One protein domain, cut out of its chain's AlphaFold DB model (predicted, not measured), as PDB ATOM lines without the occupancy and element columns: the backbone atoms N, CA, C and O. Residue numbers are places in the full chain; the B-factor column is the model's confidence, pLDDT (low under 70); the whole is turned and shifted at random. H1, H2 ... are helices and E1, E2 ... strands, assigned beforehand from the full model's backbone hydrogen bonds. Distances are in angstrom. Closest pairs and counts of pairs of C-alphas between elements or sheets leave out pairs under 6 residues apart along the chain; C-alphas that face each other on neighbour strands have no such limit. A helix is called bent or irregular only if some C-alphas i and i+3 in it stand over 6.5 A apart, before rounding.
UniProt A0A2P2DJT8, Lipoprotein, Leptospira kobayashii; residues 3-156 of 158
ATOM      1  N   ILE A   3      -3.492  22.950  88.341       96.19
ATOM      2  CA  ILE A   3      -3.522  23.550  87.012       96.19
ATOM      3  C   ILE A   3      -2.129  23.416  86.411       96.19
ATOM      4  O   ILE A   3      -1.176  23.980  86.942       96.19
ATOM      5  N   GLU A   4      -2.013  22.703  85.304       96.88
ATOM      6  CA  GLU A   4      -0.792  22.611  84.514       96.88
ATOM      7  C   GLU A   4      -0.853  23.611  83.358       96.88
ATOM      8  O   GLU A   4      -1.865  23.718  82.663       96.88
ATOM      9  N   ILE A   5       0.233  24.347  83.134       95.88
ATOM     10  CA  ILE A   5       0.384  25.210  81.961       95.88
ATOM     11  C   ILE A   5       1.416  24.583  81.033       95.88
ATOM     12  O   ILE A   5       2.613  24.602  81.313       95.88
ATOM     13  N   ALA A   6       0.944  24.046  79.913       95.75
ATOM     14  CA  ALA A   6       1.776  23.386  78.922       95.75
ATOM     15  C   ALA A   6       2.119  24.330  77.762       95.75
ATOM     16  O   ALA A   6       1.329  25.197  77.377       95.75
ATOM     17  N   TRP A   7       3.297  24.130  77.172       95.69
ATOM     18  CA  TRP A   7       3.821  24.971  76.097       95.69
ATOM     19  C   TRP A   7       4.203  24.131  74.883       95.69
ATOM     20  O   TRP A   7       5.014  23.211  74.981       95.69
ATOM     21  N   GLN A   8       3.669  24.497  73.724       96.56
ATOM     22  CA  GLN A   8       4.100  24.010  72.419       96.56
ATOM     23  C   GLN A   8       4.799  25.147  71.680       96.56
ATOM     24  O   GLN A   8       4.368  26.298  71.747       96.56
ATOM     25  N   TYR A   9       5.901  24.832  71.003       97.44
ATOM     26  CA  TYR A   9       6.769  25.828  70.382       97.44
ATOM     27  C   TYR A   9       6.878  25.574  68.886       97.44
ATOM     28  O   TYR A   9       7.253  24.479  68.469       97.44
ATOM     29  N   THR A  10       6.643  26.617  68.099       97.31
ATOM     30  CA  THR A  10       6.802  26.592  66.645       97.31
ATOM     31  C   THR A  10       7.746  27.711  66.247       97.31
ATOM     32  O   THR A  10       7.467  28.870  66.526       97.31
ATOM     33  N   GLN A  11       8.863  27.377  65.593       95.19
ATOM     34  CA  GLN A  11       9.780  28.358  64.986       95.19
ATOM     35  C   GLN A  11      10.306  29.446  65.949       95.19
ATOM     36  O   GLN A  11      10.635  30.549  65.528       95.19
ATOM     37  N   ILE A  12      10.410  29.140  67.245       97.19
ATOM     38  CA  ILE A  12      10.956  30.042  68.264       97.19
ATOM     39  C   ILE A  12      12.073  29.333  69.045       97.19
ATOM     40  O   ILE A  12      11.882  28.189  69.467       97.19
ATOM     41  N   PRO A  13      13.238  29.976  69.254       96.69
ATOM     42  CA  PRO A  13      14.345  29.366  69.991       96.69
ATOM     43  C   PRO A  13      14.192  29.486  71.515       96.69
ATOM     44  O   PRO A  13      14.884  28.795  72.258       96.69
ATOM     45  N   LEU A  14      13.306  30.365  71.990       97.62
ATOM     46  CA  LEU A  14      13.143  30.676  73.407       97.62
ATOM     47  C   LEU A  14      12.141  29.738  74.083       97.62
ATOM     48  O   LEU A  14      11.202  29.239  73.457       97.62
ATOM     49  N   LYS A  15      12.326  29.535  75.388       97.31
ATOM     50  CA  LYS A  15      11.412  28.775  76.242       97.31
ATOM     51  C   LYS A  15      10.695  29.699  77.210       97.31
ATOM     52  O   LYS A  15      11.279  30.651  77.722       97.31
ATOM     53  N   MET A  16       9.420  29.401  77.425       97.06
ATOM     54  CA  MET A  16       8.585  30.051  78.415       97.06
ATOM     55  C   MET A  16       8.823  29.416  79.782       97.06
ATOM     56  O   MET A  16       8.743  28.198  79.938       97.06
ATOM     57  N   GLU A  17       9.059  30.264  80.771       96.94
ATOM     58  CA  GLU A  17       9.045  29.926  82.185       96.94
ATOM     59  C   GLU A  17       7.857  30.614  82.854       96.94
ATOM     60  O   GLU A  17       7.446  31.705  82.452       96.94
ATOM     61  N   ILE A  18       7.332  30.005  83.917       97.00
ATOM     62  CA  ILE A  18       6.402  30.682  84.818       97.00
ATOM     63  C   ILE A  18       7.084  30.953  86.155       97.00
ATOM     64  O   ILE A  18       7.759  30.085  86.710       97.00
ATOM     65  N   ARG A  19       6.950  32.177  86.661       96.88
ATOM     66  CA  ARG A  19       7.630  32.629  87.877       96.88
ATOM     67  C   ARG A  19       6.684  33.345  88.825       96.88
ATOM     68  O   ARG A  19       5.725  33.996  88.404       96.88
ATOM     69  N   GLU A  20       6.982  33.237  90.111       95.62
ATOM     70  CA  GLU A  20       6.311  34.013  91.150       95.62
ATOM     71  C   GLU A  20       6.655  35.505  91.015       95.62
ATOM     72  O   GLU A  20       7.774  35.835  90.609       95.62
ATOM     73  N   PRO A  21       5.746  36.430  91.369       94.38
ATOM     74  CA  PRO A  21       6.093  37.838  91.538       94.38
ATOM     75  C   PRO A  21       7.231  38.025  92.549       94.38
ATOM     76  O   PRO A  21       7.412  37.217  93.464       94.38
ATOM     77  N   SER A  22       8.026  39.082  92.389       90.81
ATOM     78  CA  SER A  22       8.983  39.511  93.412       90.81
ATOM     79  C   SER A  22       8.432  40.695  94.214       90.81
ATOM     80  O   SER A  22       7.719  41.553  93.695       90.81
ATOM     81  N   GLY A  23       8.779  40.743  95.503       80.19
ATOM     82  CA  GLY A  23       8.392  41.827  96.409       80.19
ATOM     83  C   GLY A  23       6.905  41.855  96.784       80.19
ATOM     84  O   GLY A  23       6.134  40.951  96.479       80.19
ATOM     85  N   SER A  24       6.509  42.917  97.491       63.50
ATOM     86  CA  SER A  24       5.126  43.176  97.924       63.50
ATOM     87  C   SER A  24       4.342  44.068  96.953       63.50
ATOM     88  O   SER A  24       3.233  44.503  97.263       63.50
ATOM     89  N   GLN A  25       4.925  44.398  95.798       65.69
ATOM     90  CA  GLN A  25       4.311  45.304  94.837       65.69
ATOM     91  C   GLN A  25       3.184  44.594  94.083       65.69
ATOM     92  O   GLN A  25       3.381  43.544  93.475       65.69
ATOM     93  N   SER A  26       1.996  45.197  94.098       71.56
ATOM     94  CA  SER A  26       0.895  44.762  93.244       71.56
ATOM     95  C   SER A  26       1.267  45.042  91.790       71.56
ATOM     96  O   SER A  26       1.271  46.195  91.360       71.56
ATOM     97  N   LEU A  27       1.560  43.994  91.025       85.81
ATOM     98  CA  LEU A  27       1.807  44.125  89.597       85.81
ATOM     99  C   LEU A  27       0.476  44.298  88.867       85.81
ATOM    100  O   LEU A  27      -0.455  43.500  89.031       85.81
ATOM    101  N   ALA A  28       0.382  45.349  88.055       90.69
ATOM    102  CA  ALA A  28      -0.783  45.545  87.211       90.69
ATOM    103  C   ALA A  28      -0.902  44.371  86.229       90.69
ATOM    104  O   ALA A  28       0.065  43.880  85.643       90.69
ATOM    105  N   LEU A  29      -2.122  43.866  86.098       90.56
ATOM    106  CA  LEU A  29      -2.408  42.770  85.193       90.56
ATOM    107  C   LEU A  29      -2.100  43.185  83.746       90.56
ATOM    108  O   LEU A  29      -2.399  44.309  83.356       90.56
ATOM    109  N   TRP A  30      -1.555  42.256  82.956       91.19
ATOM    110  CA  TRP A  30      -1.135  42.470  81.568       91.19
ATOM    111  C   TRP A  30      -0.002  43.470  81.373       91.19
ATOM    112  O   TRP A  30       0.361  43.729  80.225       91.19
ATOM    113  N   THR A  31       0.619  43.955  82.452       92.38
ATOM    114  CA  THR A  31       1.917  44.611  82.347       92.38
ATOM    115  C   THR A  31       2.877  43.664  81.638       92.38
ATOM    116  O   THR A  31       3.120  42.544  82.093       92.38
ATOM    117  N   THR A  32       3.392  44.132  80.509       94.31
ATOM    118  CA  THR A  32       4.455  43.494  79.743       94.31
ATOM    119  C   THR A  32       5.676  44.387  79.846       94.31
ATOM    120  O   THR A  32       5.555  45.606  79.739       94.31
ATOM    121  N   GLY A  33       6.844  43.795  80.040       94.88
ATOM    122  CA  GLY A  33       8.090  44.543  80.085       94.88
ATOM    123  C   GLY A  33       9.283  43.667  79.761       94.88
ATOM    124  O   GLY A  33       9.155  42.472  79.494       94.88
ATOM    125  N   SER A  34      10.452  44.290  79.784       97.25
ATOM    126  CA  SER A  34      11.724  43.598  79.631       97.25
ATOM    127  C   SER A  34      12.766  44.183  80.581       97.25
ATOM    128  O   SER A  34      12.643  45.331  81.016       97.25
ATOM    129  N   VAL A  35      13.703  43.344  81.017       96.94
ATOM    130  CA  VAL A  35      14.739  43.677  81.996       96.94
ATOM    131  C   VAL A  35      16.055  43.062  81.546       96.94
ATOM    132  O   VAL A  35      16.157  41.843  81.394       96.94
ATOM    133  N   ALA A  36      17.083  43.895  81.400       97.81
ATOM    134  CA  ALA A  36      18.438  43.440  81.112       97.81
ATOM    135  C   ALA A  36      18.960  42.449  82.162       97.81
ATOM    136  O   ALA A  36      18.689  42.569  83.361       97.81
ATOM    137  N   PHE A  37      19.754  41.473  81.719       96.69
ATOM    138  CA  PHE A  37      20.354  40.495  82.623       96.69
ATOM    139  C   PHE A  37      21.147  41.162  83.758       96.69
ATOM    140  O   PHE A  37      21.856  42.149  83.566       96.69
ATOM    141  N   GLY A  38      21.007  40.621  84.972       93.75
ATOM    142  CA  GLY A  38      21.658  41.146  86.177       93.75
ATOM    143  C   GLY A  38      20.987  42.378  86.797       93.75
ATOM    144  O   GLY A  38      21.440  42.845  87.841       93.75
ATOM    145  N   LYS A  39      19.910  42.911  86.204       95.56
ATOM    146  CA  LYS A  39      19.094  43.965  86.821       95.56
ATOM    147  C   LYS A  39      17.954  43.372  87.664       95.56
ATOM    148  O   LYS A  39      17.535  42.241  87.409       95.56
ATOM    149  N   PRO A  40      17.438  44.115  88.664       92.56
ATOM    150  CA  PRO A  40      16.274  43.685  89.434       92.56
ATOM    151  C   PRO A  40      15.064  43.456  88.526       92.56
ATOM    152  O   PRO A  40      14.695  44.334  87.749       92.56
ATOM    153  N   ALA A  41      14.444  42.284  88.647       93.50
ATOM    154  CA  ALA A  41      13.271  41.897  87.875       93.50
ATOM    155  C   ALA A  41      12.028  41.762  88.777       93.50
ATOM    156  O   ALA A  41      12.165  41.413  89.955       93.50
ATOM    157  N   PRO A  42      10.808  41.974  88.245       94.00
ATOM    158  CA  PRO A  42       9.554  41.876  89.003       94.00
ATOM    159  C   PRO A  42       9.084  40.424  89.233       94.00
ATOM    160  O   PRO A  42       7.926  40.179  89.568       94.00
ATOM    161  N   PHE A  43       9.966  39.447  89.030       95.12
ATOM    162  CA  PHE A  43       9.719  38.029  89.259       95.12
ATOM    163  C   PHE A  43      10.836  37.417  90.099       95.12
ATOM    164  O   PHE A  43      11.962  37.912  90.132       95.12
ATOM    165  N   SER A  44      10.514  36.323  90.777       92.94
ATOM    166  CA  SER A  44      11.405  35.619  91.686       92.94
ATOM    167  C   SER A  44      11.609  34.168  91.236       92.94
ATOM    168  O   SER A  44      12.182  33.909  90.170       92.94
ATOM    169  N   THR A  45      11.185  33.216  92.060       93.56
ATOM    170  CA  THR A  45      11.418  31.790  91.872       93.56
ATOM    171  C   THR A  45      10.556  31.223  90.745       93.56
ATOM    172  O   THR A  45       9.404  31.640  90.583       93.56
ATOM    173  N   PRO A  46      11.077  30.251  89.976       96.44
ATOM    174  CA  PRO A  46      10.262  29.499  89.035       96.44
ATOM    175  C   PRO A  46       9.175  28.713  89.772       96.44
ATOM    176  O   PRO A  46       9.416  28.156  90.843       96.44
ATOM    177  N   ILE A  47       7.985  28.659  89.180       96.12
ATOM    178  CA  ILE A  47       6.933  27.735  89.598       96.12
ATOM    179  C   ILE A  47       7.253  26.390  88.940       96.12
ATOM    180  O   ILE A  47       7.315  26.282  87.713       96.12
ATOM    181  N   GLN A  48       7.520  25.383  89.770       93.38
ATOM    182  CA  GLN A  48       8.011  24.080  89.320       93.38
ATOM    183  C   GLN A  48       7.007  23.375  88.404       93.38
ATOM    184  O   GLN A  48       5.794  23.477  88.592       93.38
ATOM    185  N   ASP A  49       7.538  22.692  87.387       92.94
ATOM    186  CA  ASP A  49       6.798  21.899  86.393       92.94
ATOM    187  C   ASP A  49       5.659  22.638  85.679       92.94
ATOM    188  O   ASP A  49       4.777  22.023  85.089       92.94
ATOM    189  N   SER A  50       5.658  23.971  85.727       94.69
ATOM    190  CA  SER A  50       4.533  24.795  85.287       94.69
ATOM    191  C   SER A  50       3.190  24.439  85.953       94.69
ATOM    192  O   SER A  50       2.130  24.596  85.342       94.69
ATOM    193  N   LYS A  51       3.222  23.970  87.210       96.62
ATOM    194  CA  LYS A  51       2.043  23.523  87.968       96.62
ATOM    195  C   LYS A  51       1.650  24.503  89.062       96.62
ATOM    196  O   LYS A  51       2.454  24.897  89.903       96.62
ATOM    197  N   ILE A  52       0.373  24.862  89.087       95.75
ATOM    198  CA  ILE A  52      -0.219  25.792  90.044       95.75
ATOM    199  C   ILE A  52      -1.287  25.055  90.845       95.75
ATOM    200  O   ILE A  52      -2.271  24.564  90.296       95.75
ATOM    201  N   LEU A  53      -1.136  25.035  92.167       95.56
ATOM    202  CA  LEU A  53      -2.195  24.582  93.061       95.56
ATOM    203  C   LEU A  53      -3.133  25.746  93.370       95.56
ATOM    204  O   LEU A  53      -2.721  26.766  93.924       95.56
ATOM    205  N   LEU A  54      -4.407  25.581  93.025       95.19
ATOM    206  CA  LEU A  54      -5.419  26.609  93.233       95.19
ATOM    207  C   LEU A  54      -6.717  25.992  93.763       95.19
ATOM    208  O   LEU A  54      -7.139  24.911  93.343       95.19
ATOM    209  N   LYS A  55      -7.328  26.654  94.747       95.00
ATOM    210  CA  LYS A  55      -8.636  26.262  95.288       95.00
ATOM    211  C   LYS A  55      -9.756  26.855  94.417       95.00
ATOM    212  O   LYS A  55      -9.557  27.948  93.881       95.00
ATOM    213  N   PRO A  56     -10.922  26.198  94.296       94.50
ATOM    214  CA  PRO A  56     -12.104  26.823  93.705       94.50
ATOM    215  C   PRO A  56     -12.398  28.189  94.341       94.50
ATOM    216  O   PRO A  56     -12.178  28.390  95.537       94.50
ATOM    217  N   GLY A  57     -12.813  29.154  93.520       94.81
ATOM    218  CA  GLY A  57     -13.054  30.546  93.925       94.81
ATOM    219  C   GLY A  57     -11.794  31.389  94.168       94.81
ATOM    220  O   GLY A  57     -11.898  32.601  94.364       94.81
ATOM    221  N   ALA A  58     -10.600  30.790  94.134       96.50
ATOM    222  CA  ALA A  58      -9.347  31.510  94.298       96.50
ATOM    223  C   ALA A  58      -8.777  31.999  92.958       96.50
ATOM    224  O   ALA A  58      -9.163  31.578  91.862       96.50
ATOM    225  N   LYS A  59      -7.804  32.904  93.066       95.50
ATOM    226  CA  LYS A  59      -7.043  33.438  91.939       95.50
ATOM    227  C   LYS A  59      -5.549  33.383  92.214       95.50
ATOM    228  O   LYS A  59      -5.129  33.515  93.363       95.50
ATOM    229  N   LYS A  60      -4.757  33.249  91.156       95.06
ATOM    230  CA  LYS A  60      -3.296  33.300  91.209       95.06
ATOM    231  C   LYS A  60      -2.782  34.228  90.119       95.06
ATOM    232  O   LYS A  60      -3.085  34.032  88.943       95.06
ATOM    233  N   GLN A  61      -2.004  35.224  90.531       95.25
ATOM    234  CA  GLN A  61      -1.199  36.047  89.636       95.25
ATOM    235  C   GLN A  61       0.224  35.480  89.588       95.25
ATOM    236  O   GLN A  61       0.743  35.038  90.612       95.25
ATOM    237  N   PHE A  62       0.823  35.468  88.402       95.62
ATOM    238  CA  PHE A  62       2.193  35.017  88.156       95.62
ATOM    239  C   PHE A  62       2.734  35.680  86.885       95.62
ATOM    240  O   PHE A  62       2.001  36.380  86.175       95.62
ATOM    241  N   LEU A  63       4.022  35.489  86.609       96.38
ATOM    242  CA  LEU A  63       4.680  36.049  85.439       96.38
ATOM    243  C   LEU A  63       5.041  34.947  84.456       96.38
ATOM    244  O   LEU A  63       5.603  33.923  84.834       96.38
ATOM    245  N   LEU A  64       4.738  35.197  83.190       96.88
ATOM    246  CA  LEU A  64       5.346  34.495  82.069       96.88
ATOM    247  C   LEU A  64       6.683  35.160  81.787       96.88
ATOM    248  O   LEU A  64       6.725  36.390  81.738       96.88
ATOM    249  N   VAL A  65       7.747  34.384  81.615       97.62
ATOM    250  CA  VAL A  65       9.104  34.901  81.429       97.62
ATOM    251  C   VAL A  65       9.785  34.168  80.282       97.62
ATOM    252  O   VAL A  65       9.734  32.944  80.200       97.62
ATOM    253  N   MET A  66      10.454  34.915  79.408       98.12
ATOM    254  CA  MET A  66      11.378  34.372  78.415       98.12
ATOM    255  C   MET A  66      12.740  35.021  78.584       98.12
ATOM    256  O   MET A  66      12.841  36.237  78.728       98.12
ATOM    257  N   LYS A  67      13.791  34.209  78.517       98.31
ATOM    258  CA  LYS A  67      15.179  34.667  78.514       98.31
ATOM    259  C   LYS A  67      15.710  34.636  77.084       98.31
ATOM    260  O   LYS A  67      15.718  33.565  76.484       98.31
ATOM    261  N   ASN A  68      16.166  35.766  76.544       98.50
ATOM    262  CA  ASN A  68      16.793  35.797  75.221       98.50
ATOM    263  C   ASN A  68      18.313  35.936  75.329       98.50
ATOM    264  O   ASN A  68      18.851  37.027  75.492       98.50
ATOM    265  N   GLU A  69      19.005  34.806  75.220       97.69
ATOM    266  CA  GLU A  69      20.473  34.743  75.200       97.69
ATOM    267  C   GLU A  69      21.060  34.895  73.788       97.69
ATOM    268  O   GLU A  69      22.276  34.834  73.607       97.69
ATOM    269  N   THR A  70      20.214  35.073  72.772       97.19
ATOM    270  CA  THR A  70      20.674  35.301  71.402       97.19
ATOM    271  C   THR A  70      21.166  36.741  71.223       97.19
ATOM    272  O   THR A  70      20.976  37.603  72.085       97.19
ATOM    273  N   LYS A  71      21.815  37.011  70.087       97.44
ATOM    274  CA  LYS A  71      22.318  38.349  69.738       97.44
ATOM    275  C   LYS A  71      21.264  39.239  69.076       97.44
ATOM    276  O   LYS A  71      21.507  40.426  68.907       97.44
ATOM    277  N   GLU A  72      20.112  38.671  68.725       97.81
ATOM    278  CA  GLU A  72      19.065  39.333  67.953       97.81
ATOM    279  C   GLU A  72      17.740  39.352  68.733       97.81
ATOM    280  O   GLU A  72      17.489  38.485  69.578       97.81
ATOM    281  N   PRO A  73      16.853  40.323  68.475       98.06
ATOM    282  CA  PRO A  73      15.499  40.278  69.008       98.06
ATOM    283  C   PRO A  73      14.731  39.071  68.453       98.06
ATOM    284  O   PRO A  73      14.801  38.759  67.264       98.06
ATOM    285  N   VAL A  74      13.949  38.424  69.317       98.44
ATOM    286  CA  VAL A  74      13.033  37.342  68.930       98.44
ATOM    287  C   VAL A  74      11.602  37.860  68.979       98.44
ATOM    288  O   VAL A  74      11.182  38.431  69.984       98.44
ATOM    289  N   TYR A  75      10.844  37.629  67.910       97.56
ATOM    290  CA  TYR A  75       9.442  38.027  67.807       97.56
ATOM    291  C   TYR A  75       8.546  36.798  67.882       97.56
ATOM    292  O   TYR A  75       8.861  35.758  67.300       97.56
ATOM    293  N   PHE A  76       7.422  36.902  68.584       96.50
ATOM    294  CA  PHE A  76       6.484  35.791  68.707       96.50
ATOM    295  C   PHE A  76       5.053  36.265  68.932       96.50
ATOM    296  O   PHE A  76       4.817  37.396  69.336       96.50
ATOM    297  N   PHE A  77       4.087  35.381  68.733       93.94
ATOM    298  CA  PHE A  77       2.742  35.538  69.279       93.94
ATOM    299  C   PHE A  77       2.312  34.229  69.934       93.94
ATOM    300  O   PHE A  77       2.990  33.202  69.822       93.94
ATOM    301  N   ALA A  78       1.178  34.259  70.624       92.38
ATOM    302  CA  ALA A  78       0.583  33.054  71.168       92.38
ATOM    303  C   ALA A  78      -0.850  32.872  70.700       92.38
ATOM    304  O   ALA A  78      -1.679  33.778  70.824       92.38
ATOM    305  N   ALA A  79      -1.134  31.680  70.182       89.75
ATOM    306  CA  ALA A  79      -2.489  31.297  69.822       89.75
ATOM    307  C   ALA A  79      -3.342  31.104  71.090       89.75
ATOM    308  O   ALA A  79      -2.777  30.836  72.157       89.75
ATOM    309  N   PRO A  80      -4.682  31.209  70.992       88.12
ATOM    310  CA  PRO A  80      -5.592  30.876  72.084       88.12
ATOM    311  C   PRO A  80      -5.259  29.531  72.729       88.12
ATOM    312  O   PRO A  80      -4.911  28.566  72.042       88.12
ATOM    313  N   HIS A  81      -5.346  29.484  74.054       90.38
ATOM    314  CA  HIS A  81      -5.059  28.271  74.803       90.38
ATOM    315  C   HIS A  81      -6.138  27.215  74.608       90.38
ATOM    316  O   HIS A  81      -7.308  27.524  74.389       90.38
ATOM    317  N   GLN A  82      -5.729  25.962  74.747       92.62
ATOM    318  CA  GLN A  82      -6.613  24.807  74.744       92.62
ATOM    319  C   GLN A  82      -6.700  24.258  76.163       92.62
ATOM    320  O   GLN A  82      -5.674  24.039  76.806       92.62
ATOM    321  N   ALA A  83      -7.922  24.057  76.646       93.38
ATOM    322  CA  ALA A  83      -8.179  23.498  77.963       93.38
ATOM    323  C   ALA A  83      -8.493  22.004  77.868       93.38
ATOM    324  O   ALA A  83      -9.257  21.573  77.002       93.38
ATOM    325  N   HIS A  84      -7.916  21.227  78.782       93.81
ATOM    326  CA  HIS A  84      -8.214  19.813  78.943       93.81
ATOM    327  C   HIS A  84      -8.408  19.455  80.432       93.81
ATOM    328  O   HIS A  84      -7.583  19.852  81.256       93.81
ATOM    329  N   PRO A  85      -9.455  18.696  80.792       92.19
ATOM    330  CA  PRO A  85     -10.508  18.215  79.905       92.19
ATOM    331  C   PRO A  85     -11.455  19.362  79.493       92.19
ATOM    332  O   PRO A  85     -11.508  20.413  80.138       92.19
ATOM    333  N   VAL A  86     -12.120  19.222  78.344       88.94
ATOM    334  CA  VAL A  86     -12.799  20.350  77.676       88.94
ATOM    335  C   VAL A  86     -14.010  20.847  78.469       88.94
ATOM    336  O   VAL A  86     -14.301  22.041  78.473       88.94
ATOM    337  N   GLU A  87     -14.670  19.964  79.212       86.56
ATOM    338  CA  GLU A  87     -15.776  20.259  80.121       86.56
ATOM    339  C   GLU A  87     -15.403  21.279  81.209       86.56
ATOM    340  O   GLU A  87     -16.260  22.028  81.676       86.56
ATOM    341  N   HIS A  88     -14.118  21.394  81.559       87.19
ATOM    342  CA  HIS A  88     -13.635  22.354  82.554       87.19
ATOM    343  C   HIS A  88     -13.420  23.766  81.976       87.19
ATOM    344  O   HIS A  88     -13.141  24.699  82.733       87.19
ATOM    345  N   SER A  89     -13.586  23.964  80.660       83.00
ATOM    346  CA  SER A  89     -13.298  25.237  79.966       83.00
ATOM    347  C   SER A  89     -14.122  26.424  80.468       83.00
ATOM    348  O   SER A  89     -13.652  27.557  80.437       83.00
ATOM    349  N   PHE A  90     -15.338  26.182  80.963       81.50
ATOM    350  CA  PHE A  90     -16.194  27.234  81.524       81.50
ATOM    351  C   PHE A  90     -15.891  27.540  82.999       81.50
ATOM    352  O   PHE A  90     -16.336  28.557  83.531       81.50
ATOM    353  N   GLY A  91     -15.125  26.676  83.667       90.12
ATOM    354  CA  GLY A  91     -14.862  26.746  85.100       90.12
ATOM    355  C   GLY A  91     -13.734  27.702  85.497       90.12
ATOM    356  O   GLY A  91     -13.471  27.867  86.688       90.12
ATOM    357  N   PHE A  92     -13.060  28.351  84.547       92.50
ATOM    358  CA  PHE A  92     -11.965  29.271  84.841       92.50
ATOM    359  C   PHE A  92     -11.987  30.513  83.947       92.50
ATOM    360  O   PHE A  92     -12.597  30.552  82.884       92.50
ATOM    361  N   LYS A  93     -11.283  31.557  84.385       92.38
ATOM    362  CA  LYS A  93     -10.931  32.711  83.554       92.38
ATOM    363  C   LYS A  93      -9.426  32.875  83.577       92.38
ATOM    364  O   LYS A  93      -8.861  33.116  84.646       92.38
ATOM    365  N   PHE A  94      -8.788  32.784  82.413       91.94
ATOM    366  CA  PHE A  94      -7.351  32.997  82.301       91.94
ATOM    367  C   PHE A  94      -7.027  34.247  81.486       91.94
ATOM    368  O   PHE A  94      -7.176  34.291  80.265       91.94
ATOM    369  N   LYS A  95      -6.539  35.276  82.178       91.31
ATOM    370  CA  LYS A  95      -6.081  36.530  81.580       91.31
ATOM    371  C   LYS A  95      -4.629  36.375  81.122       91.31
ATOM    372  O   LYS A  95      -3.709  36.886  81.753       91.31
ATOM    373  N   CYS A  96      -4.459  35.608  80.051       83.81
ATOM    374  CA  CYS A  96      -3.190  35.066  79.563       83.81
ATOM    375  C   CYS A  96      -2.498  35.945  78.493       83.81
ATOM    376  O   CYS A  96      -2.750  37.149  78.376       83.81
ATOM    377  N   LEU A  97      -1.586  35.332  77.729       80.62
ATOM    378  CA  LEU A  97      -0.830  35.935  76.627       80.62
ATOM    379  C   LEU A  97      -1.560  35.964  75.269       80.62
ATOM    380  O   LEU A  97      -1.087  36.621  74.347       80.62
ATOM    381  N   CYS A  98      -2.696  35.281  75.135       75.06
ATOM    382  CA  CYS A  98      -3.411  35.085  73.868       75.06
ATOM    383  C   CYS A  98      -4.260  36.307  73.461       75.06
ATOM    384  O   CYS A  98      -5.466  36.189  73.270       75.06
ATOM    385  N   VAL A  99      -3.661  37.496  73.382       70.00
ATOM    386  CA  VAL A  99      -4.384  38.777  73.230       70.00
ATOM    387  C   VAL A  99      -4.309  39.375  71.817       70.00
ATOM    388  O   VAL A  99      -4.270  40.589  71.672       70.00
ATOM    389  N   ASN A 100      -4.274  38.536  70.773       76.31
ATOM    390  CA  ASN A 100      -4.143  38.960  69.365       76.31
ATOM    391  C   ASN A 100      -3.023  40.001  69.133       76.31
ATOM    392  O   ASN A 100      -3.169  40.949  68.367       76.31
ATOM    393  N   HIS A 101      -1.906  39.833  69.838       84.12
ATOM    394  CA  HIS A 101      -0.771  40.744  69.813       84.12
ATOM    395  C   HIS A 101       0.520  39.941  69.660       84.12
ATOM    396  O   HIS A 101       0.641  38.836  70.203       84.12
ATOM    397  N   ALA A 102       1.469  40.503  68.920       92.69
ATOM    398  CA  ALA A 102       2.820  39.981  68.814       92.69
ATOM    399  C   ALA A 102       3.727  40.659  69.848       92.69
ATOM    400  O   ALA A 102       3.547  41.822  70.179       92.69
ATOM    401  N   PHE A 103       4.718  39.936  70.347       94.81
ATOM    402  CA  PHE A 103       5.652  40.389  71.364       94.81
ATOM    403  C   PHE A 103       7.082  40.343  70.832       94.81
ATOM    404  O   PHE A 103       7.421  39.514  69.986       94.81
ATOM    405  N   THR A 104       7.925  41.208  71.390       96.81
ATOM    406  CA  THR A 104       9.365  41.248  71.123       96.81
ATOM    407  C   THR A 104      10.120  40.923  72.406       96.81
ATOM    408  O   THR A 104       9.844  41.515  73.449       96.81
ATOM    409  N   VAL A 105      11.085  40.008  72.324       98.19
ATOM    410  CA  VAL A 105      12.035  39.704  73.397       98.19
ATOM    411  C   VAL A 105      13.401  40.277  73.004       98.19
ATOM    412  O   VAL A 105      14.047  39.714  72.111       98.19
ATOM    413  N   PRO A 106      13.855  41.387  73.617       98.25
ATOM    414  CA  PRO A 106      15.146  41.992  73.288       98.25
ATOM    415  C   PRO A 106      16.328  41.053  73.588       98.25
ATOM    416  O   PRO A 106      16.224  40.223  74.493       98.25
ATOM    417  N   PRO A 107      17.446  41.146  72.845       98.38
ATOM    418  CA  PRO A 107      18.637  40.342  73.114       98.38
ATOM    419  C   PRO A 107      19.281  40.731  74.448       98.38
ATOM    420  O   PRO A 107      19.389  41.911  74.772       98.38
ATOM    421  N   GLY A 108      19.742  39.743  75.218       98.31
ATOM    422  CA  GLY A 108      20.377  39.984  76.518       98.31
ATOM    423  C   GLY A 108      19.404  40.382  77.634       98.31
ATOM    424  O   GLY A 108      19.837  40.878  78.680       98.31
ATOM    425  N   GLU A 109      18.100  40.178  77.427       98.62
ATOM    426  CA  GLU A 109      17.060  40.562  78.375       98.62
ATOM    427  C   GLU A 109      16.108  39.414  78.723       98.62
ATOM    428  O   GLU A 109      15.924  38.439  77.983       98.62
ATOM    429  N   PHE A 110      15.488  39.547  79.893       98.31
ATOM    430  CA  PHE A 110      14.284  38.820  80.245       98.31
ATOM    431  C   PHE A 110      13.077  39.622  79.782       98.31
ATOM    432  O   PHE A 110      12.875  40.739  80.245       98.31
ATOM    433  N   TRP A 111      12.237  39.039  78.937       98.06
ATOM    434  CA  TRP A 111      10.885  39.539  78.707       98.06
ATOM    435  C   TRP A 111       9.939  38.930  79.731       98.06
ATOM    436  O   TRP A 111      10.080  37.753  80.076       98.06
ATOM    437  N   TYR A 112       8.966  39.706  80.202       97.00
ATOM    438  CA  TYR A 112       7.946  39.216  81.114       97.00
ATOM    439  C   TYR A 112       6.554  39.765  80.808       97.00
ATOM    440  O   TYR A 112       6.397  40.881  80.311       97.00
ATOM    441  N   ARG A 113       5.527  38.998  81.189       95.75
ATOM    442  CA  ARG A 113       4.126  39.434  81.184       95.75
ATOM    443  C   ARG A 113       3.386  38.945  82.420       95.75
ATOM    444  O   ARG A 113       3.416  37.761  82.746       95.75
ATOM    445  N   VAL A 114       2.673  39.859  83.069       95.19
ATOM    446  CA  VAL A 114       1.847  39.579  84.248       95.19
ATOM    447  C   VAL A 114       0.509  38.991  83.812       95.19
ATOM    448  O   VAL A 114      -0.243  39.619  83.060       95.19
ATOM    449  N   VAL A 115       0.186  37.801  84.312       95.44
ATOM    450  CA  VAL A 115      -1.052  37.075  83.998       95.44
ATOM    451  C   VAL A 115      -1.760  36.634  85.273       95.44
ATOM    452  O   VAL A 115      -1.163  36.556  86.345       95.44
ATOM    453  N   GLU A 116      -3.058  36.362  85.173       95.69
ATOM    454  CA  GLU A 116      -3.859  35.908  86.312       95.69
ATOM    455  C   GLU A 116      -4.846  34.835  85.867       95.69
ATOM    456  O   GLU A 116      -5.606  35.034  84.914       95.69
ATOM    457  N   ILE A 117      -4.859  33.722  86.595       95.50
ATOM    458  CA  ILE A 117      -5.874  32.681  86.467       95.50
ATOM    459  C   ILE A 117      -6.819  32.734  87.663       95.50
ATOM    460  O   ILE A 117      -6.390  32.881  88.810       95.50
ATOM    461  N   ARG A 118      -8.121  32.650  87.389       95.38
ATOM    462  CA  ARG A 118      -9.188  32.579  88.391       95.38
ATOM    463  C   ARG A 118      -9.988  31.311  88.175       95.38
ATOM    464  O   ARG A 118     -10.417  31.067  87.048       95.38
ATOM    465  N   LEU A 119     -10.229  30.558  89.240       95.06
ATOM    466  CA  LEU A 119     -11.167  29.440  89.216       95.06
ATOM    467  C   LEU A 119     -12.541  29.899  89.687       95.06
ATOM    468  O   LEU A 119     -12.658  30.693  90.621       95.06
ATOM    469  N   SER A 120     -13.581  29.368  89.053       93.81
ATOM    470  CA  SER A 120     -14.950  29.470  89.547       93.81
ATOM    471  C   SER A 120     -15.045  28.849  90.949       93.81
ATOM    472  O   SER A 120     -14.368  27.848  91.212       93.81
ATOM    473  N   PRO A 121     -15.862  29.401  91.863       93.19
ATOM    474  CA  PRO A 121     -16.235  28.714  93.101       93.19
ATOM    475  C   PRO A 121     -16.854  27.336  92.839       93.19
ATOM    476  O   PRO A 121     -16.572  26.399  93.573       93.19
ATOM    477  N   GLU A 122     -17.599  27.208  91.738       90.81
ATOM    478  CA  GLU A 122     -18.289  25.982  91.313       90.81
ATOM    479  C   GLU A 122     -17.424  25.081  90.419       90.81
ATOM    480  O   GLU A 122     -17.940  24.269  89.655       90.81
ATOM    481  N   PHE A 123     -16.098  25.259  90.421       89.50
ATOM    482  CA  PHE A 123     -15.225  24.407  89.619       89.50
ATOM    483  C   PHE A 123     -15.278  22.962  90.132       89.50
ATOM    484  O   PHE A 123     -14.852  22.678  91.253       89.50
ATOM    485  N   LEU A 124     -15.752  22.049  89.286       83.56
ATOM    486  CA  LEU A 124     -15.775  20.616  89.547       83.56
ATOM    487  C   LEU A 124     -14.632  19.969  88.767       83.56
ATOM    488  O   LEU A 124     -14.667  19.929  87.545       83.56
ATOM    489  N   GLY A 125     -13.603  19.513  89.478       86.75
ATOM    490  CA  GLY A 125     -12.439  18.858  88.890       86.75
ATOM    491  C   GLY A 125     -11.212  18.949  89.790       86.75
ATOM    492  O   GLY A 125     -11.053  19.877  90.588       86.75
ATOM    493  N   ASP A 126     -10.320  17.978  89.668       90.50
ATOM    494  CA  ASP A 126      -9.059  17.919  90.404       90.50
ATOM    495  C   ASP A 126      -7.862  18.384  89.559       90.50
ATOM    496  O   ASP A 126      -6.865  18.833  90.135       90.50
ATOM    497  N   LYS A 127      -7.992  18.355  88.222       93.31
ATOM    498  CA  LYS A 127      -6.962  18.742  87.250       93.31
ATOM    499  C   LYS A 127      -7.498  19.571  86.074       93.31
ATOM    500  O   LYS A 127      -8.623  19.386  85.609       93.31
ATOM    501  N   LEU A 128      -6.659  20.483  85.585       94.69
ATOM    502  CA  LEU A 128      -6.846  21.247  84.348       94.69
ATOM    503  C   LEU A 128      -5.482  21.459  83.700       94.69
ATOM    504  O   LEU A 128      -4.572  21.968  84.346       94.69
ATOM    505  N   SER A 129      -5.356  21.116  82.425       96.00
ATOM    506  CA  SER A 129      -4.182  21.430  81.616       96.00
ATOM    507  C   SER A 129      -4.536  22.524  80.613       96.00
ATOM    508  O   SER A 129      -5.570  22.453  79.944       96.00
ATOM    509  N   LEU A 130      -3.705  23.563  80.545       95.19
ATOM    510  CA  LEU A 130      -3.849  24.704  79.646       95.19
ATOM    511  C   LEU A 130      -2.665  24.754  78.688       95.19
ATOM    512  O   LEU A 130      -1.594  25.263  79.027       95.19
ATOM    513  N   THR A 131      -2.870  24.267  77.469       95.38
ATOM    514  CA  THR A 131      -1.827  24.224  76.440       95.38
ATOM    515  C   THR A 131      -1.814  25.510  75.632       95.38
ATOM    516  O   THR A 131      -2.825  25.899  75.046       95.38
ATOM    517  N   HIS A 132      -0.654  26.156  75.566       93.81
ATOM    518  CA  HIS A 132      -0.415  27.349  74.762       93.81
ATOM    519  C   HIS A 132       0.548  27.046  73.620       93.81
ATOM    520  O   HIS A 132       1.599  26.440  73.825       93.81
ATOM    521  N   ASN A 133       0.221  27.547  72.431       94.38
ATOM    522  CA  ASN A 133       1.107  27.505  71.274       94.38
ATOM    523  C   ASN A 133       1.852  28.833  71.156       94.38
ATOM    524  O   ASN A 133       1.236  29.858  70.859       94.38
ATOM    525  N   VAL A 134       3.161  28.806  71.384       95.81
ATOM    526  CA  VAL A 134       4.074  29.938  71.218       95.81
ATOM    527  C   VAL A 134       4.726  29.832  69.847       95.81
ATOM    528  O   VAL A 134       5.444  28.874  69.557       95.81
ATOM    529  N   ILE A 135       4.469  30.820  68.998       95.56
ATOM    530  CA  ILE A 135       4.847  30.780  67.589       95.56
ATOM    531  C   ILE A 135       5.781  31.949  67.308       95.56
ATOM    532  O   ILE A 135       5.389  33.109  67.446       95.56
ATOM    533  N   GLY A 136       7.017  31.636  66.929       96.81
ATOM    534  CA  GLY A 136       7.983  32.617  66.455       96.81
ATOM    535  C   GLY A 136       7.562  33.178  65.101       96.81
ATOM    536  O   GLY A 136       6.988  32.472  64.274       96.81
ATOM    537  N   ILE A 137       7.822  34.463  64.888       96.25
ATOM    538  CA  ILE A 137       7.482  35.174  63.654       96.25
ATOM    539  C   ILE A 137       8.636  36.073  63.220       96.25
ATOM    540  O   ILE A 137       9.553  36.357  63.991       96.25
ATOM    541  N   THR A 138       8.590  36.540  61.975       96.31
ATOM    542  CA  THR A 138       9.548  37.536  61.491       96.31
ATOM    543  C   THR A 138       9.199  38.934  62.005       96.31
ATOM    544  O   THR A 138       8.073  39.199  62.444       96.31
ATOM    545  N   LYS A 139      10.160  39.856  61.906       94.69
ATOM    546  CA  LYS A 139       9.957  41.268  62.245       94.69
ATOM    547  C   LYS A 139       8.850  41.897  61.399       94.69
ATOM    548  O   LYS A 139       8.026  42.637  61.923       94.69
ATOM    549  N   GLU A 140       8.802  41.583  60.108       93.81
ATOM    550  CA  GLU A 140       7.792  42.096  59.175       93.81
ATOM    551  C   GLU A 140       6.394  41.675  59.629       93.81
ATOM    552  O   GLU A 140       5.493  42.506  59.727       93.81
ATOM    553  N   ARG A 141       6.236  40.398  60.003       91.19
ATOM    554  CA  ARG A 141       4.957  39.883  60.488       91.19
ATOM    555  C   ARG A 141       4.542  40.520  61.812       91.19
ATOM    556  O   ARG A 141       3.356  40.762  62.011       91.19
ATOM    557  N   MET A 142       5.492  40.799  62.703       91.62
ATOM    558  CA  MET A 142       5.230  41.525  63.949       91.62
ATOM    559  C   MET A 142       4.679  42.933  63.664       91.62
ATOM    560  O   MET A 142       3.638  43.300  64.209       91.62
ATOM    561  N   LEU A 143       5.293  43.670  62.734       89.00
ATOM    562  CA  LEU A 143       4.832  45.006  62.338       89.00
ATOM    563  C   LEU A 143       3.418  44.990  61.731       89.00
ATOM    564  O   LEU A 143       2.657  45.944  61.902       89.00
ATOM    565  N   ASP A 144       3.032  43.917  61.038       87.19
ATOM    566  CA  ASP A 144       1.660  43.758  60.539       87.19
ATOM    567  C   ASP A 144       0.639  43.598  61.678       87.19
ATOM    568  O   ASP A 144      -0.452  44.171  61.609       87.19
ATOM    569  N   PHE A 145       0.988  42.871  62.750       82.56
ATOM    570  CA  PHE A 145       0.139  42.731  63.943       82.56
ATOM    571  C   PHE A 145      -0.073  44.068  64.662       82.56
ATOM    572  O   PHE A 145      -1.192  44.368  65.086       82.56
ATOM    573  N   GLU A 146       0.973  44.889  64.774       78.44
ATOM    574  CA  GLU A 146       0.876  46.223  65.380       78.44
ATOM    575  C   GLU A 146      -0.062  47.135  64.577       78.44
ATOM    576  O   GLU A 146      -0.952  47.772  65.145       78.44
ATOM    577  N   LYS A 147       0.060  47.134  63.243       79.31
ATOM    578  CA  LYS A 147      -0.827  47.901  62.351       79.31
ATOM    579  C   LYS A 147      -2.280  47.428  62.422       79.31
ATOM    580  O   LYS A 147      -3.188  48.256  62.389       79.31
ATOM    581  N   GLY A 148      -2.507  46.114  62.491       67.69
ATOM    582  CA  GLY A 148      -3.845  45.531  62.623       67.69
ATOM    583  C   GLY A 148      -4.514  45.898  63.948       67.69
ATOM    584  O   GLY A 148      -5.680  46.284  63.956       67.69
ATOM    585  N   SER A 149      -3.750  45.866  65.044       60.03
ATOM    586  CA  SER A 149      -4.227  46.249  66.380       60.03
ATOM    587  C   SER A 149      -4.561  47.740  66.462       60.03
ATOM    588  O   SER A 149      -5.571  48.114  67.044       60.03
ATOM    589  N   ALA A 150      -3.758  48.610  65.839       58.78
ATOM    590  CA  ALA A 150      -4.032  50.048  65.805       58.78
ATOM    591  C   ALA A 150      -5.332  50.386  65.050       58.78
ATOM    592  O   ALA A 150      -6.055  51.296  65.449       58.78
ATOM    593  N   LYS A 151      -5.657  49.633  63.988       53.00
ATOM    594  CA  LYS A 151      -6.892  49.823  63.212       53.00
ATOM    595  C   LYS A 151      -8.150  49.373  63.956       53.00
ATOM    596  O   LYS A 151      -9.174  50.032  63.815       53.00
ATOM    597  N   SER A 152      -8.089  48.309  64.766       47.69
ATOM    598  CA  SER A 152      -9.257  47.861  65.542       47.69
ATOM    599  C   SER A 152      -9.684  48.870  66.611       47.69
ATOM    600  O   SER A 152     -10.873  48.991  66.873       47.69
ATOM    601  N   PHE A 153      -8.752  49.658  67.164       43.97
ATOM    602  CA  PHE A 153      -9.090  50.736  68.106       43.97
ATOM    603  C   PHE A 153      -9.782  51.936  67.447       43.97
ATOM    604  O   PHE A 153     -10.518  52.648  68.122       43.97
ATOM    605  N   THR A 154      -9.575  52.172  66.148       43.59
ATOM    606  CA  THR A 154     -10.218  53.287  65.432       43.59
ATOM    607  C   THR A 154     -11.625  52.974  64.925       43.59
ATOM    608  O   THR A 154     -12.363  53.906  64.648       43.59
ATOM    609  N   THR A 155     -12.017  51.703  64.809       40.53
ATOM    610  CA  THR A 155     -13.336  51.305  64.267       40.53
ATOM    611  C   THR A 155     -14.370  50.898  65.318       40.53
ATOM    612  O   THR A 155     -15.508  50.635  64.956       40.53
ATOM    613  N   GLU A 156     -14.013  50.837  66.605       39.75
ATOM    614  CA  GLU A 156     -14.966  50.573  67.704       39.75
ATOM    615  C   GLU A 156     -15.458  51.861  68.404       39.75
ATOM    616  O   GLU A 156     -16.101  51.793  69.451       39.75
TER     617      GLU A 156
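This is residues 3 to 156 of the 158 residues of the protein "Lipoprotein" of Leptospira kobayashii (UniProt A0A2P2DJT8). Picture a sandwich of two strongly twisted sheets, only partly face to face: E1, E5, E7, E8, E10 and E12 make one layer, and E2, E3, E4, E6, E9 and E11 make the other. The layers come near each other where E1 meets E2 and where E10 meets E11; helix H2 packs on E7 and E10, and residues 150 to 156, of which 150 to 155 belong to H2, stick out, while the short H1 sits beside E8. The printed part has 154 residues, with twelve named strands and two named helices in the order E1 to E8, H1, E9 to E12, H2. Both sheets are branched; the first is mixed, the second antiparallel, and the class is mixed, helices and strands. The whole is compact, with a radius of gyration of the C-alphas of 16.1 A and spans of 44 by 41 by 28 A.

Begin at E1, residues 3 to 10. On one side of it find E5, residues 51 to 53, antiparallel, with N 3 and O 52 2.8 A apart; on the other side is E12, residues 127 to 137, parallel, with N 6 and O 130 at 3.0 A. On the other side of E12 from E1 look for E8, residues 82 to 84, and E7, residues 74 to 78, both antiparallel to it; N 82 and O 131, and N 77 and O 135, are each 2.9 A apart. E7 has E10, residues 102 to 105, as its antiparallel neighbour, with N 76 and O 103 at 3.0 A. In the second sheet, E2, residues 16 to 21, has E4, residues 43 to 46, on one side, with N 20 and O 45 at 2.9 A, and E6, residues 59 to 67, on the other, with N 17 and O 65 at 2.8 A. On the other side of E6 from E2 is E11, residues 109 to 119, antiparallel to E6, with N 64 and O 113 at 2.9 A. On the other side of E11 from E6 find E3, residues 32 to 36, beside residues 109 to 113, with N 35 and O 110 at 2.8 A, and E9, residues 92 to 95, beside residues 115 to 119, with N 93 and O 118 at 2.8 A. Between the sheets, the closest C-alphas of E1 and E2 are those of Trp 7 and Met 16, 7.3 A; those of E10 and E11 are Val 105 and Trp 111, 5.4 A. E6 and E12 are apart. H2, residues 139 to 155, is on the first sheet at a height of 9.0 A, over E10 and only just over E7, with 3 C-alphas on E7; it runs slantwise to the strands, at 42 degrees to E10 on the local plane. Its closest C-alphas to E10 are Met 142 and Ala 102, 5.6 A. H1, residues 86 to 90, stands at that sheet's level, and is irregular: C-alphas 87 and 90 are 7.1 A apart. In H1, 0 of 1 O i to N i+4 pairs and 1 of 2 O i to N i+3 pairs are within hydrogen-bond range; in H2, 11 of 13 O i to N i+4 pairs are.

Find C-alpha 3 at (-3.522, 23.550, 87.012), where E1 begins its 23.0 A. E2 runs 15.5 A, and E6 runs 26.0 A from C-alpha 59 at (-7.043, 33.438, 91.939). E11 and E12 each measure 32.2 A. H2 runs 25.4 A to C-alpha 155 at (-13.336, 51.305, 64.267).

The two C-alphas farthest apart are those of Lys 71 and Glu 122, 47.6 A. The printed part has no cut, and no link is long. Mean pLDDT of the printed part is 90.3; it is under 70 at residues 24 to 25 and 148 to 156.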